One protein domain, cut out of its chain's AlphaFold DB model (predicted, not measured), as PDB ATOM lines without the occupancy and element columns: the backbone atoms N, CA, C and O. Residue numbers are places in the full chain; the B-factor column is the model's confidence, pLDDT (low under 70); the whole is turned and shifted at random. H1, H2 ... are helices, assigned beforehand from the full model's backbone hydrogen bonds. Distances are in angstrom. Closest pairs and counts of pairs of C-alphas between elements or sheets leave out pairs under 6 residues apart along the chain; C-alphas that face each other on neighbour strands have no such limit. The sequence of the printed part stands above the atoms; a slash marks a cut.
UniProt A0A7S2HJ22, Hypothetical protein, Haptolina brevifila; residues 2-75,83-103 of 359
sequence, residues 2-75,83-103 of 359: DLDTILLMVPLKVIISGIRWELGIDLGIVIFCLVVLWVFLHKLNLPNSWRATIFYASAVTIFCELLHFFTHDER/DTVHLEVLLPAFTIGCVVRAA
ATOM      1  N   ASP A   2     130.403 116.128 124.693       64.12
ATOM      2  CA  ASP A   2     129.126 115.882 123.996       64.12
ATOM      3  C   ASP A   2     128.739 117.044 123.066       64.12
ATOM      4  O   ASP A   2     128.507 116.842 121.877       64.12
ATOM      5  N   LEU A   3     128.799 118.282 123.578       67.00
ATOM      6  CA  LEU A   3     128.611 119.503 122.783       67.00
ATOM      7  C   LEU A   3     129.647 119.639 121.660       67.00
ATOM      8  O   LEU A   3     129.297 120.078 120.575       67.00
ATOM      9  N   ASP A   4     130.905 119.264 121.902       66.56
ATOM     10  CA  ASP A   4     131.974 119.391 120.900       66.56
ATOM     11  C   ASP A   4     131.756 118.396 119.756       66.56
ATOM     12  O   ASP A   4     131.987 118.717 118.596       66.56
ATOM     13  N   THR A   5     131.248 117.202 120.073       66.88
ATOM     14  CA  THR A   5     130.904 116.171 119.085       66.88
ATOM     15  C   THR A   5     129.740 116.627 118.201       66.88
ATOM     16  O   THR A   5     129.816 116.506 116.981       66.88
ATOM     17  N   ILE A   6     128.708 117.213 118.811       67.19
ATOM     18  CA  ILE A   6     127.537 117.822 118.149       67.19
ATOM     19  C   ILE A   6     127.974 119.005 117.270       67.19
ATOM     20  O   ILE A   6     127.672 119.079 116.081       67.19
ATOM     21  N   LEU A   7     128.777 119.913 117.826       69.81
ATOM     22  CA  LEU A   7     129.238 121.113 117.134       69.81
ATOM     23  C   LEU A   7     130.197 120.791 115.984       69.81
ATOM     24  O   LEU A   7     130.244 121.552 115.026       69.81
ATOM     25  N   LEU A   8     130.926 119.672 116.038       70.88
ATOM     26  CA  LEU A   8     131.741 119.173 114.926       70.88
ATOM     27  C   LEU A   8     130.929 118.386 113.887       70.88
ATOM     28  O   LEU A   8     131.343 118.329 112.727       70.88
ATOM     29  N   MET A   9     129.771 117.825 114.254       69.56
ATOM     30  CA  MET A   9     128.884 117.147 113.304       69.56
ATOM     31  C   MET A   9     128.222 118.131 112.336       69.56
ATOM     32  O   MET A   9     128.116 117.831 111.148       69.56
ATOM     33  N   VAL A  10     127.849 119.328 112.800       70.75
ATOM     34  CA  VAL A  10     127.193 120.349 111.964       70.75
ATOM     35  C   VAL A  10     128.073 120.786 110.773       70.75
ATOM     36  O   VAL A  10     127.623 120.664 109.633       70.75
ATOM     37  N   PRO A  11     129.346 121.204 110.947       70.12
ATOM     38  CA  PRO A  11     130.249 121.493 109.833       70.12
ATOM     39  C   PRO A  11     130.501 120.287 108.926       70.12
ATOM     40  O   PRO A  11     130.636 120.454 107.717       70.12
ATOM     41  N   LEU A  12     130.558 119.073 109.483       69.44
ATOM     42  CA  LEU A  12     130.749 117.867 108.681       69.44
ATOM     43  C   LEU A  12     129.545 117.620 107.757       69.44
ATOM     44  O   LEU A  12     129.742 117.349 106.573       69.44
ATOM     45  N   LYS A  13     128.313 117.803 108.256       69.62
ATOM     46  CA  LYS A  13     127.093 117.762 107.432       69.62
ATOM     47  C   LYS A  13     127.114 118.830 106.344       69.62
ATOM     48  O   LYS A  13     126.789 118.528 105.201       69.62
ATOM     49  N   VAL A  14     127.562 120.046 106.671       71.25
ATOM     50  CA  VAL A  14     127.697 121.146 105.700       71.25
ATOM     51  C   VAL A  14     128.647 120.778 104.560       71.25
ATOM     52  O   VAL A  14     128.360 121.052 103.397       71.25
ATOM     53  N   ILE A  15     129.774 120.143 104.886       72.69
ATOM     54  CA  ILE A  15     130.780 119.733 103.899       72.69
ATOM     55  C   ILE A  15     130.255 118.604 103.000       72.69
ATOM     56  O   ILE A  15     130.555 118.601 101.809       72.69
ATOM     57  N   ILE A  16     129.483 117.662 103.552       67.06
ATOM     58  CA  ILE A  16     128.972 116.494 102.816       67.06
ATOM     59  C   ILE A  16     127.750 116.852 101.954       67.06
ATOM     60  O   ILE A  16     127.708 116.478 100.785       67.06
ATOM     61  N   SER A  17     126.776 117.579 102.507       64.25
ATOM     62  CA  SER A  17     125.505 117.914 101.836       64.25
ATOM     63  C   SER A  17     125.621 119.123 100.889       64.25
ATOM     64  O   SER A  17     124.804 119.311  99.987       64.25
ATOM     65  N   GLY A  18     126.673 119.936 101.042       66.31
ATOM     66  CA  GLY A  18     126.843 121.188 100.304       66.31
ATOM     67  C   GLY A  18     125.967 122.321 100.853       66.31
ATOM     68  O   GLY A  18     125.130 122.133 101.730       66.31
ATOM     69  N   ILE A  19     126.172 123.547 100.357       65.69
ATOM     70  CA  ILE A  19     125.448 124.735 100.841       65.69
ATOM     71  C   ILE A  19     124.046 124.765 100.215       65.69
ATOM     72  O   ILE A  19     123.830 125.367  99.162       65.69
ATOM     73  N   ARG A  20     123.091 124.099 100.869       73.94
ATOM     74  CA  ARG A  20     121.648 124.232 100.615       73.94
ATOM     75  C   ARG A  20     121.052 125.273 101.569       73.94
ATOM     76  O   ARG A  20     121.593 125.524 102.644       73.94
ATOM     77  N   TRP A  21     119.951 125.913 101.182       70.94
ATOM     78  CA  TRP A  21     119.327 126.950 102.018       70.94
ATOM     79  C   TRP A  21     118.738 126.391 103.323       70.94
ATOM     80  O   TRP A  21     118.783 127.075 104.343       70.94
ATOM     81  N   GLU A  22     118.277 125.138 103.326       67.94
ATOM     82  CA  GLU A  22     117.804 124.434 104.533       67.94
ATOM     83  C   GLU A  22     118.889 124.319 105.606       67.94
ATOM     84  O   GLU A  22     118.652 124.565 106.787       67.94
ATOM     85  N   LEU A  23     120.117 124.034 105.181       70.38
ATOM     86  CA  LEU A  23     121.282 123.963 106.053       70.38
ATOM     87  C   LEU A  23     121.600 125.326 106.695       70.38
ATOM     88  O   LEU A  23     122.119 125.394 107.808       70.38
ATOM     89  N   GLY A  24     121.261 126.422 106.011       75.62
ATOM     90  CA  GLY A  24     121.355 127.773 106.558       75.62
ATOM     91  C   GLY A  24     120.382 128.016 107.714       75.62
ATOM     92  O   GLY A  24     120.729 128.729 108.656       75.62
ATOM     93  N   ILE A  25     119.196 127.399 107.678       77.31
ATOM     94  CA  ILE A  25     118.212 127.462 108.769       77.31
ATOM     95  C   ILE A  25     118.737 126.691 109.983       77.31
ATOM     96  O   ILE A  25     118.755 127.243 111.083       77.31
ATOM     97  N   ASP A  26     119.233 125.466 109.781       75.44
ATOM     98  CA  ASP A  26     119.824 124.648 110.850       75.44
ATOM     99  C   ASP A  26     121.021 125.360 111.506       75.44
ATOM    100  O   ASP A  26     121.043 125.590 112.718       75.44
ATOM    101  N   LEU A  27     121.967 125.849 110.696       79.00
ATOM    102  CA  LEU A  27     123.113 126.621 111.179       79.00
ATOM    103  C   LEU A  27     122.680 127.901 111.916       79.00
ATOM    104  O   LEU A  27     123.260 128.248 112.946       79.00
ATOM    105  N   GLY A  28     121.658 128.596 111.414       85.06
ATOM    106  CA  GLY A  28     121.089 129.778 112.058       85.06
ATOM    107  C   GLY A  28     120.514 129.472 113.441       85.06
ATOM    108  O   GLY A  28     120.765 130.224 114.386       85.06
ATOM    109  N   ILE A  29     119.807 128.348 113.587       82.88
ATOM    110  CA  ILE A  29     119.260 127.888 114.871       82.88
ATOM    111  C   ILE A  29     120.385 127.492 115.829       82.88
ATOM    112  O   ILE A  29     120.356 127.897 116.992       82.88
ATOM    113  N   VAL A  30     121.411 126.778 115.358       82.00
ATOM    114  CA  VAL A  30     122.588 126.426 116.171       82.00
ATOM    115  C   VAL A  30     123.286 127.684 116.690       82.00
ATOM    116  O   VAL A  30     123.532 127.799 117.892       82.00
ATOM    117  N   ILE A  31     123.549 128.664 115.819       86.25
ATOM    118  CA  ILE A  31     124.147 129.947 116.212       86.25
ATOM    119  C   ILE A  31     123.247 130.671 117.218       86.25
ATOM    120  O   ILE A  31     123.740 131.165 118.232       86.25
ATOM    121  N   PHE A  32     121.935 130.709 116.982       89.25
ATOM    122  CA  PHE A  32     120.981 131.316 117.908       89.25
ATOM    123  C   PHE A  32     121.027 130.654 119.291       89.25
ATOM    124  O   PHE A  32     121.151 131.353 120.298       89.25
ATOM    125  N   CYS A  33     121.004 129.322 119.361       86.56
ATOM    126  CA  CYS A  33     121.131 128.580 120.614       86.56
ATOM    127  C   CYS A  33     122.465 128.863 121.321       86.56
ATOM    128  O   CYS A  33     122.467 129.090 122.529       86.56
ATOM    129  N   LEU A  34     123.583 128.943 120.590       86.44
ATOM    130  CA  LEU A  34     124.890 129.305 121.155       86.44
ATOM    131  C   LEU A  34     124.917 130.742 121.699       86.44
ATOM    132  O   LEU A  34     125.493 130.994 122.759       86.44
ATOM    133  N   VAL A  35     124.263 131.687 121.020       89.81
ATOM    134  CA  VAL A  35     124.120 133.069 121.503       89.81
ATOM    135  C   VAL A  35     123.274 133.108 122.775       89.81
ATOM    136  O   VAL A  35     123.663 133.754 123.747       89.81
ATOM    137  N   VAL A  36     122.145 132.395 122.806       88.12
ATOM    138  CA  VAL A  36     121.298 132.284 124.003       88.12
ATOM    139  C   VAL A  36     122.085 131.672 125.160       88.12
ATOM    140  O   VAL A  36     122.071 132.229 126.259       88.12
ATOM    141  N   LEU A  37     122.820 130.587 124.906       84.62
ATOM    142  CA  LEU A  37     123.692 129.934 125.878       84.62
ATOM    143  C   LEU A  37     124.704 130.921 126.472       84.62
ATOM    144  O   LEU A  37     124.829 131.003 127.691       84.62
ATOM    145  N   TRP A  38     125.388 131.706 125.634       86.25
ATOM    146  CA  TRP A  38     126.362 132.700 126.091       86.25
ATOM    147  C   TRP A  38     125.693 133.820 126.904       86.25
ATOM    148  O   TRP A  38     126.131 134.150 128.010       86.25
ATOM    149  N   VAL A  39     124.607 134.405 126.400       86.06
ATOM    150  CA  VAL A  39     123.975 135.575 127.030       86.06
ATOM    151  C   VAL A  39     123.285 135.219 128.352       86.06
ATOM    152  O   VAL A  39     123.337 136.016 129.300       86.06
ATOM    153  N   PHE A  40     122.655 134.043 128.429       81.81
ATOM    154  CA  PHE A  40     121.799 133.622 129.543       81.81
ATOM    155  C   PHE A  40     122.413 132.556 130.457       81.81
ATOM    156  O   PHE A  40     121.714 132.048 131.337       81.81
ATOM    157  N   LEU A  41     123.713 132.274 130.326       80.19
ATOM    158  CA  LEU A  41     124.416 131.302 131.163       80.19
ATOM    159  C   LEU A  41     124.176 131.562 132.664       80.19
ATOM    160  O   LEU A  41     124.551 132.612 133.190       80.19
ATOM    161  N   HIS A  42     123.529 130.612 133.346       70.12
ATOM    162  CA  HIS A  42     123.177 130.658 134.776       70.12
ATOM    163  C   HIS A  42     122.338 131.863 135.249       70.12
ATOM    164  O   HIS A  42     122.228 132.103 136.458       70.12
ATOM    165  N   LYS A  43     121.728 132.630 134.338       72.25
ATOM    166  CA  LYS A  43     120.940 133.818 134.709       72.25
ATOM    167  C   LYS A  43     119.492 133.493 135.078       72.25
ATOM    168  O   LYS A  43     118.902 134.244 135.853       72.25
ATOM    169  N   LEU A  44     118.917 132.402 134.564       73.38
ATOM    170  CA  LEU A  44     117.512 132.067 134.803       73.38
ATOM    171  C   LEU A  44     117.356 131.110 135.989       73.38
ATOM    172  O   LEU A  44     117.844 129.982 135.980       73.38
ATOM    173  N   ASN A  45     116.633 131.557 137.017       72.69
ATOM    174  CA  ASN A  45     116.310 130.751 138.195       72.69
ATOM    175  C   ASN A  45     115.051 129.906 137.946       72.69
ATOM    176  O   ASN A  45     114.008 130.124 138.561       72.69
ATOM    177  N   LEU A  46     115.134 129.002 136.972       76.25
ATOM    178  CA  LEU A  46     114.055 128.077 136.642       76.25
ATOM    179  C   LEU A  46     114.058 126.879 137.608       76.25
ATOM    180  O   LEU A  46     115.125 126.456 138.058       76.25
ATOM    181  N   PRO A  47     112.884 126.319 137.951       77.69
ATOM    182  CA  PRO A  47     112.805 125.138 138.801       77.69
ATOM    183  C   PRO A  47     113.469 123.940 138.109       77.69
ATOM    184  O   PRO A  47     113.169 123.657 136.951       77.69
ATOM    185  N   ASN A  48     114.334 123.232 138.842       75.06
ATOM    186  CA  ASN A  48     115.090 122.065 138.368       75.06
ATOM    187  C   ASN A  48     114.559 120.742 138.954       75.06
ATOM    188  O   ASN A  48     115.334 119.857 139.296       75.06
ATOM    189  N   SER A  49     113.246 120.630 139.165       81.81
ATOM    190  CA  SER A  49     112.650 119.367 139.611       81.81
ATOM    191  C   SER A  49     112.522 118.397 138.438       81.81
ATOM    192  O   SER A  49     112.306 118.835 137.308       81.81
ATOM    193  N   TRP A  50     112.540 117.084 138.692       80.88
ATOM    194  CA  TRP A  50     112.356 116.068 137.635       80.88
ATOM    195  C   TRP A  50     111.128 116.320 136.739       80.88
ATOM    196  O   TRP A  50     111.171 116.097 135.531       80.88
ATOM    197  N   ARG A  51     110.034 116.840 137.317       88.50
ATOM    198  CA  ARG A  51     108.806 117.191 136.580       88.50
ATOM    199  C   ARG A  51     109.034 118.353 135.617       88.50
ATOM    200  O   ARG A  51     108.508 118.333 134.509       88.50
ATOM    201  N   ALA A  52     109.797 119.355 136.046       85.50
ATOM    202  CA  ALA A  52     110.163 120.487 135.208       85.50
ATOM    203  C   ALA A  52     111.114 120.044 134.087       85.50
ATOM    204  O   ALA A  52     110.903 120.422 132.942       85.50
ATOM    205  N   THR A  53     112.082 119.171 134.381       85.00
ATOM    206  CA  THR A  53     113.009 118.628 133.378       85.00
ATOM    207  C   THR A  53     112.282 117.857 132.277       85.00
ATOM    208  O   THR A  53     112.536 118.103 131.102       85.00
ATOM    209  N   ILE A  54     111.323 116.991 132.632       87.88
ATOM    210  CA  ILE A  54     110.482 116.296 131.641       87.88
ATOM    211  C   ILE A  54     109.668 117.300 130.821       87.88
ATOM    212  O   ILE A  54     109.595 117.171 129.605       87.88
ATOM    213  N   PHE A  55     109.098 118.325 131.461       90.00
ATOM    214  CA  PHE A  55     108.342 119.358 130.756       90.00
ATOM    215  C   PHE A  55     109.204 120.126 129.744       90.00
ATOM    216  O   PHE A  55     108.783 120.306 128.603       90.00
ATOM    217  N   TYR A  56     110.418 120.538 130.124       89.81
ATOM    218  CA  TYR A  56     111.347 121.201 129.207       89.81
ATOM    219  C   TYR A  56     111.760 120.275 128.062       89.81
ATOM    220  O   TYR A  56     111.761 120.712 126.916       89.81
ATOM    221  N   ALA A  57     112.042 118.999 128.347       88.06
ATOM    222  CA  ALA A  57     112.361 118.014 127.318       88.06
ATOM    223  C   ALA A  57     111.204 117.851 126.319       88.06
ATOM    224  O   ALA A  57     111.419 117.969 125.118       88.06
ATOM    225  N   SER A  58     109.966 117.683 126.799       90.44
ATOM    226  CA  SER A  58     108.781 117.604 125.936       90.44
ATOM    227  C   SER A  58     108.572 118.875 125.114       90.44
ATOM    228  O   SER A  58     108.251 118.786 123.934       90.44
ATOM    229  N   ALA A  59     108.775 120.056 125.704       90.88
ATOM    230  CA  ALA A  59     108.653 121.323 124.989       90.88
ATOM    231  C   ALA A  59     109.696 121.454 123.867       90.88
ATOM    232  O   ALA A  59     109.348 121.881 122.768       90.88
ATOM    233  N   VAL A  60     110.945 121.044 124.118       89.06
ATOM    234  CA  VAL A  60     112.000 121.001 123.093       89.06
ATOM    235  C   VAL A  60     111.639 120.018 121.987       89.06
ATOM    236  O   VAL A  60     111.718 120.384 120.821       89.06
ATOM    237  N   THR A  61     111.189 118.808 122.329       88.19
ATOM    238  CA  THR A  61     110.775 117.812 121.332       88.19
ATOM    239  C   THR A  61     109.629 118.329 120.467       88.19
ATOM    240  O   THR A  61     109.722 118.255 119.249       88.19
ATOM    241  N   ILE A  62     108.587 118.911 121.069       89.81
ATOM    242  CA  ILE A  62     107.454 119.488 120.329       89.81
ATOM    243  C   ILE A  62     107.926 120.622 119.418       89.81
ATOM    244  O   ILE A  62     107.483 120.710 118.280       89.81
ATOM    245  N   PHE A  63     108.821 121.487 119.900       87.75
ATOM    246  CA  PHE A  63     109.374 122.571 119.096       87.75
ATOM    247  C   PHE A  63     110.186 122.049 117.904       87.75
ATOM    248  O   PHE A  63     109.994 122.531 116.791       87.75
ATOM    249  N   CYS A  64     111.049 121.052 118.113       82.12
ATOM    250  CA  CYS A  64     111.818 120.418 117.043       82.12
ATOM    251  C   CYS A  64     110.909 119.721 116.021       82.12
ATOM    252  O   CYS A  64     111.105 119.902 114.825       82.12
ATOM    253  N   GLU A  65     109.880 119.002 116.478       83.94
ATOM    254  CA  GLU A  65     108.897 118.338 115.610       83.94
ATOM    255  C   GLU A  65     108.095 119.354 114.788       83.94
ATOM    256  O   GLU A  65     107.874 119.192 113.591       83.94
ATOM    257  N   LEU A  66     107.690 120.451 115.423       83.44
ATOM    258  CA  LEU A  66     106.950 121.527 114.786       83.44
ATOM    259  C   LEU A  66     107.814 122.265 113.756       83.44
ATOM    260  O   LEU A  66     107.325 122.582 112.677       83.44
ATOM    261  N   LEU A  67     109.100 122.494 114.039       78.50
ATOM    262  CA  LEU A  67     110.043 123.029 113.052       78.50
ATOM    263  C   LEU A  67     110.243 122.072 111.876       78.50
ATOM    264  O   LEU A  67     110.250 122.519 110.729       78.50
ATOM    265  N   HIS A  68     110.367 120.774 112.149       75.19
ATOM    266  CA  HIS A  68     110.465 119.750 111.116       75.19
ATOM    267  C   HIS A  68     109.218 119.748 110.218       75.19
ATOM    268  O   HIS A  68     109.343 119.746 108.994       75.19
ATOM    269  N   PHE A  69     108.027 119.850 110.815       77.56
ATOM    270  CA  PHE A  69     106.755 119.947 110.101       77.56
ATOM    271  C   PHE A  69     106.628 121.235 109.273       77.56
ATOM    272  O   PHE A  69     106.243 121.181 108.112       77.56
ATOM    273  N   PHE A  70     106.987 122.398 109.828       74.56
ATOM    274  CA  PHE A  70     106.939 123.666 109.086       74.56
ATOM    275  C   PHE A  70     107.937 123.721 107.931       74.56
ATOM    276  O   PHE A  70     107.696 124.415 106.947       74.56
ATOM    277  N   THR A  71     109.045 122.995 108.048       67.69
ATOM    278  CA  THR A  71     110.036 122.892 106.974       67.69
ATOM    279  C   THR A  71     109.599 121.894 105.890       67.69
ATOM    280  O   THR A  71     110.063 121.996 104.763       67.69
ATOM    281  N   HIS A  72     108.657 120.993 106.196       61.38
ATOM    282  CA  HIS A  72     108.060 120.021 105.267       61.38
ATOM    283  C   HIS A  72     106.933 120.576 104.377       61.38
ATOM    284  O   HIS A  72     106.299 119.798 103.666       61.38
ATOM    285  N   ASP A  73     106.626 121.879 104.417       53.38
ATOM    286  CA  ASP A  73     105.465 122.405 103.689       53.38
ATOM    287  C   ASP A  73     105.630 122.225 102.161       53.38
ATOM    288  O   ASP A  73     106.564 122.723 101.529       53.38
ATOM    289  N   GLU A  74     104.670 121.502 101.583       49.09
ATOM    290  CA  GLU A  74     104.617 120.794 100.288       49.09
ATOM    291  C   GLU A  74     104.746 121.684  99.027       49.09
ATOM    292  O   GLU A  74     104.476 121.259  97.904       49.09
ATOM    293  N   ARG A  75     105.115 122.960  99.176       47.25
ATOM    294  CA  ARG A  75     105.154 123.947  98.083       47.25
ATOM    295  C   ARG A  75     106.529 124.132  97.440       47.25
ATOM    296  O   ARG A  75     106.608 124.861  96.451       47.25
ATOM    297  N   ASP A  83     116.988 116.185 101.822       47.59
ATOM    298  CA  ASP A  83     117.342 115.768 103.171       47.59
ATOM    299  C   ASP A  83     116.685 116.729 104.155       47.59
ATOM    300  O   ASP A  83     117.006 117.916 104.238       47.59
ATOM    301  N   THR A  84     115.726 116.196 104.891       48.53
ATOM    302  CA  THR A  84     114.935 116.914 105.876       48.53
ATOM    303  C   THR A  84     115.843 117.553 106.927       48.53
ATOM    304  O   THR A  84     116.879 116.992 107.300       48.53
ATOM    305  N   VAL A  85     115.480 118.745 107.415       54.94
ATOM    306  CA  VAL A  85     116.250 119.459 108.451       54.94
ATOM    307  C   VAL A  85     116.311 118.609 109.723       54.94
ATOM    308  O   VAL A  85     115.399 118.603 110.549       54.94
ATOM    309  N   HIS A  86     117.416 117.883 109.876       57.09
ATOM    310  CA  HIS A  86     117.719 117.057 111.038       57.09
ATOM    311  C   HIS A  86     118.396 117.910 112.110       57.09
ATOM    312  O   HIS A  86     119.612 117.839 112.320       57.09
ATOM    313  N   LEU A  87     117.582 118.715 112.792       62.06
ATOM    314  CA  LEU A  87     118.007 119.444 113.981       62.06
ATOM    315  C   LEU A  87     118.457 118.461 115.059       62.06
ATOM    316  O   LEU A  87     117.709 117.582 115.494       62.06
ATOM    317  N   GLU A  88     119.681 118.643 115.539       71.44
ATOM    318  CA  GLU A  88     120.183 117.884 116.677       71.44
ATOM    319  C   GLU A  88     119.474 118.365 117.943       71.44
ATOM    320  O   GLU A  88     119.879 119.340 118.574       71.44
ATOM    321  N   VAL A  89     118.412 117.653 118.333       75.62
ATOM    322  CA  VAL A  89     117.573 117.929 119.521       75.62
ATOM    323  C   VAL A  89     118.411 118.068 120.805       75.62
ATOM    324  O   VAL A  89     118.011 118.736 121.761       75.62
ATOM    325  N   LEU A  90     119.617 117.494 120.806       77.44
ATOM    326  CA  LEU A  90     120.597 117.583 121.881       77.44
ATOM    327  C   LEU A  90     121.082 119.018 122.144       77.44
ATOM    328  O   LEU A  90     121.254 119.383 123.305       77.44
ATOM    329  N   LEU A  91     121.279 119.851 121.115       80.69
ATOM    330  CA  LEU A  91     121.845 121.195 121.288       80.69
ATOM    331  C   LEU A  91     120.846 122.183 121.926       80.69
ATOM    332  O   LEU A  91     121.221 122.858 122.893       80.69
ATOM    333  N   PRO A  92     119.570 122.258 121.496       85.31
ATOM    334  CA  PRO A  92     118.552 123.036 122.198       85.31
ATOM    335  C   PRO A  92     118.290 122.524 123.620       85.31
ATOM    336  O   PRO A  92     118.185 123.329 124.549       85.31
ATOM    337  N   ALA A  93     118.252 121.201 123.821       84.75
ATOM    338  CA  ALA A  93     118.088 120.607 125.148       84.75
ATOM    339  C   ALA A  93     119.247 120.983 126.087       84.75
ATOM    340  O   ALA A  93     119.016 121.422 127.217       84.75
ATOM    341  N   PHE A  94     120.488 120.896 125.599       82.62
ATOM    342  CA  PHE A  94     121.682 121.324 126.327       82.62
ATOM    343  C   PHE A  94     121.650 122.824 126.643       82.62
ATOM    344  O   PHE A  94     121.928 123.226 127.772       82.62
ATOM    345  N   THR A  95     121.236 123.652 125.679       85.94
ATOM    346  CA  THR A  95     121.110 125.106 125.857       85.94
ATOM    347  C   THR A  95     120.161 125.437 127.004       85.94
ATOM    348  O   THR A  95     120.521 126.208 127.893       85.94
ATOM    349  N   ILE A  96     118.979 124.815 127.047       86.25
ATOM    350  CA  ILE A  96     118.035 125.001 128.157       86.25
ATOM    351  C   ILE A  96     118.636 124.494 129.471       86.25
ATOM    352  O   ILE A  96     118.563 125.201 130.476       86.25
ATOM    353  N   GLY A  97     119.286 123.327 129.465       82.81
ATOM    354  CA  GLY A  97     119.952 122.771 130.644       82.81
ATOM    355  C   GLY A  97     120.995 123.712 131.261       82.81
ATOM    356  O   GLY A  97     121.048 123.849 132.480       82.81
ATOM    357  N   CYS A  98     121.778 124.416 130.441       78.56
ATOM    358  CA  CYS A  98     122.770 125.390 130.909       78.56
ATOM    359  C   CYS A  98     122.171 126.747 131.315       78.56
ATOM    360  O   CYS A  98     122.737 127.469 132.143       78.56
ATOM    361  N   VAL A  99     121.040 127.125 130.718       82.56
ATOM    362  CA  VAL A  99     120.318 128.354 131.063       82.56
ATOM    363  C   VAL A  99     119.586 128.201 132.403       82.56
ATOM    364  O   VAL A  99     119.538 129.155 133.187       82.56
ATOM    365  N   VAL A 100     119.058 127.007 132.696       77.94
ATOM    366  CA  VAL A 100     118.459 126.659 133.991       77.94
ATOM    367  C   VAL A 100     119.556 126.644 135.053       77.94
ATOM    368  O   VAL A 100     120.432 125.784 135.085       77.94
ATOM    369  N   ARG A 101     119.517 127.607 135.975       63.44
ATOM    370  CA  ARG A 101     120.424 127.625 137.120       63.44
ATOM    371  C   ARG A 101     120.131 126.424 138.019       63.44
ATOM    372  O   ARG A 101     119.129 126.406 138.729       63.44
ATOM    373  N   ALA A 102     121.055 125.465 138.071       57.03
ATOM    374  CA  ALA A 102     121.068 124.483 139.143       57.03
ATOM    375  C   ALA A 102     121.201 125.247 140.469       57.03
ATOM    376  O   ALA A 102     122.183 125.960 140.699       57.03
ATOM    377  N   ALA A 103     120.192 125.154 141.335       46.69
ATOM    378  CA  ALA A 103     120.309 125.640 142.696       46.69
ATOM    379  C   ALA A 103     121.445 124.847 143.352       46.69
ATOM    380  O   ALA A 103     121.263 123.707 143.771       46.69
TER     381      ALA A 103
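This is residues 2 to 75 and 83 to 103 of the 359 residues of the protein "Hypothetical protein" of Haptolina brevifila (UniProt A0A7S2HJ22). Three long helices, H1, H2 and H3, run roughly along the long axis of the model with their centres in a triangle, and the short helix H4 sits between them as the middle piece that touches each. H1 and H2 run opposite ways at a shallow tilt on one side of H4, while H3 is on the other side, apart from both. The printed part has 95 residues, with four named helices in the order H1, H2, H3, H4 and no named strand; the class is all helix. The whole is only just compact, close to loose, with a radius of gyration of the C-alphas of 14.6 A, and its elongated outline spans 43 by 28 by 20 A.

H3, residues 50 to 71, is the longest helix and touches H4, residues 90 to 99, with its residues 56 to 60 alone. The closest C-alphas of these two helices, those of Val 60 and Ala 93, are 6.4 A apart, and the helices run opposite ways at a steep tilt of 45 degrees. H4 is the hub, touching three helices. It touches H2, residues 21 to 40, with 11 pairs of C-alphas within 8 A; the closest, Leu 37 and Thr 95, are 5.5 A apart. H2 and H4 run the same way at a shallow tilt of 19 degrees. H1, residues 2 to 17, touches H4 with its residues 3 to 6 alone, opposite ways at a steep tilt of 38 degrees; the closest C-alphas, those of Leu 3 and Leu 91, are 7.1 A apart. H1 and H2 are close but not clearly touching, with the closest C-alphas, those of Val 14 and Leu 23, 7.0 A apart; they run opposite ways at a shallow tilt of 21 degrees. H1, H2 and H4 form a bundle, a group of helices gathered together. H3 is apart from H1, and only just apart from H2, with 8.3 A between their closest C-alphas. In H2, H3 and H4 every O i to N i+4 pair is within hydrogen-bond range; in H1 11 of 12 are.

H3 is 31.5 A from first to last C-alpha, starting at C-alpha 50, (112.356, 116.068, 137.635). H2 is 28.4 A long and H1 22.5 A, with C-alpha 2 at (129.126, 115.882, 123.996). H4 is 14.2 A long and ends at C-alpha 99, (120.318, 128.354, 131.063).

The two C-alphas farthest apart, those of Arg 75 and Ala 103, are 47.1 A apart. Residues 76 to 82 are not printed, and C-alphas 75 and 83 are 15.5 A apart across this cut, which lies in the link from H3 to H4. The link from H1 to H2 is tight, and that from H2 to H3 is short. The mean pLDDT of the printed part is 75.5; 27 residues are under 70, among them residues 2 to 7, 71 to 75, 83 to 87 and 101 to 103.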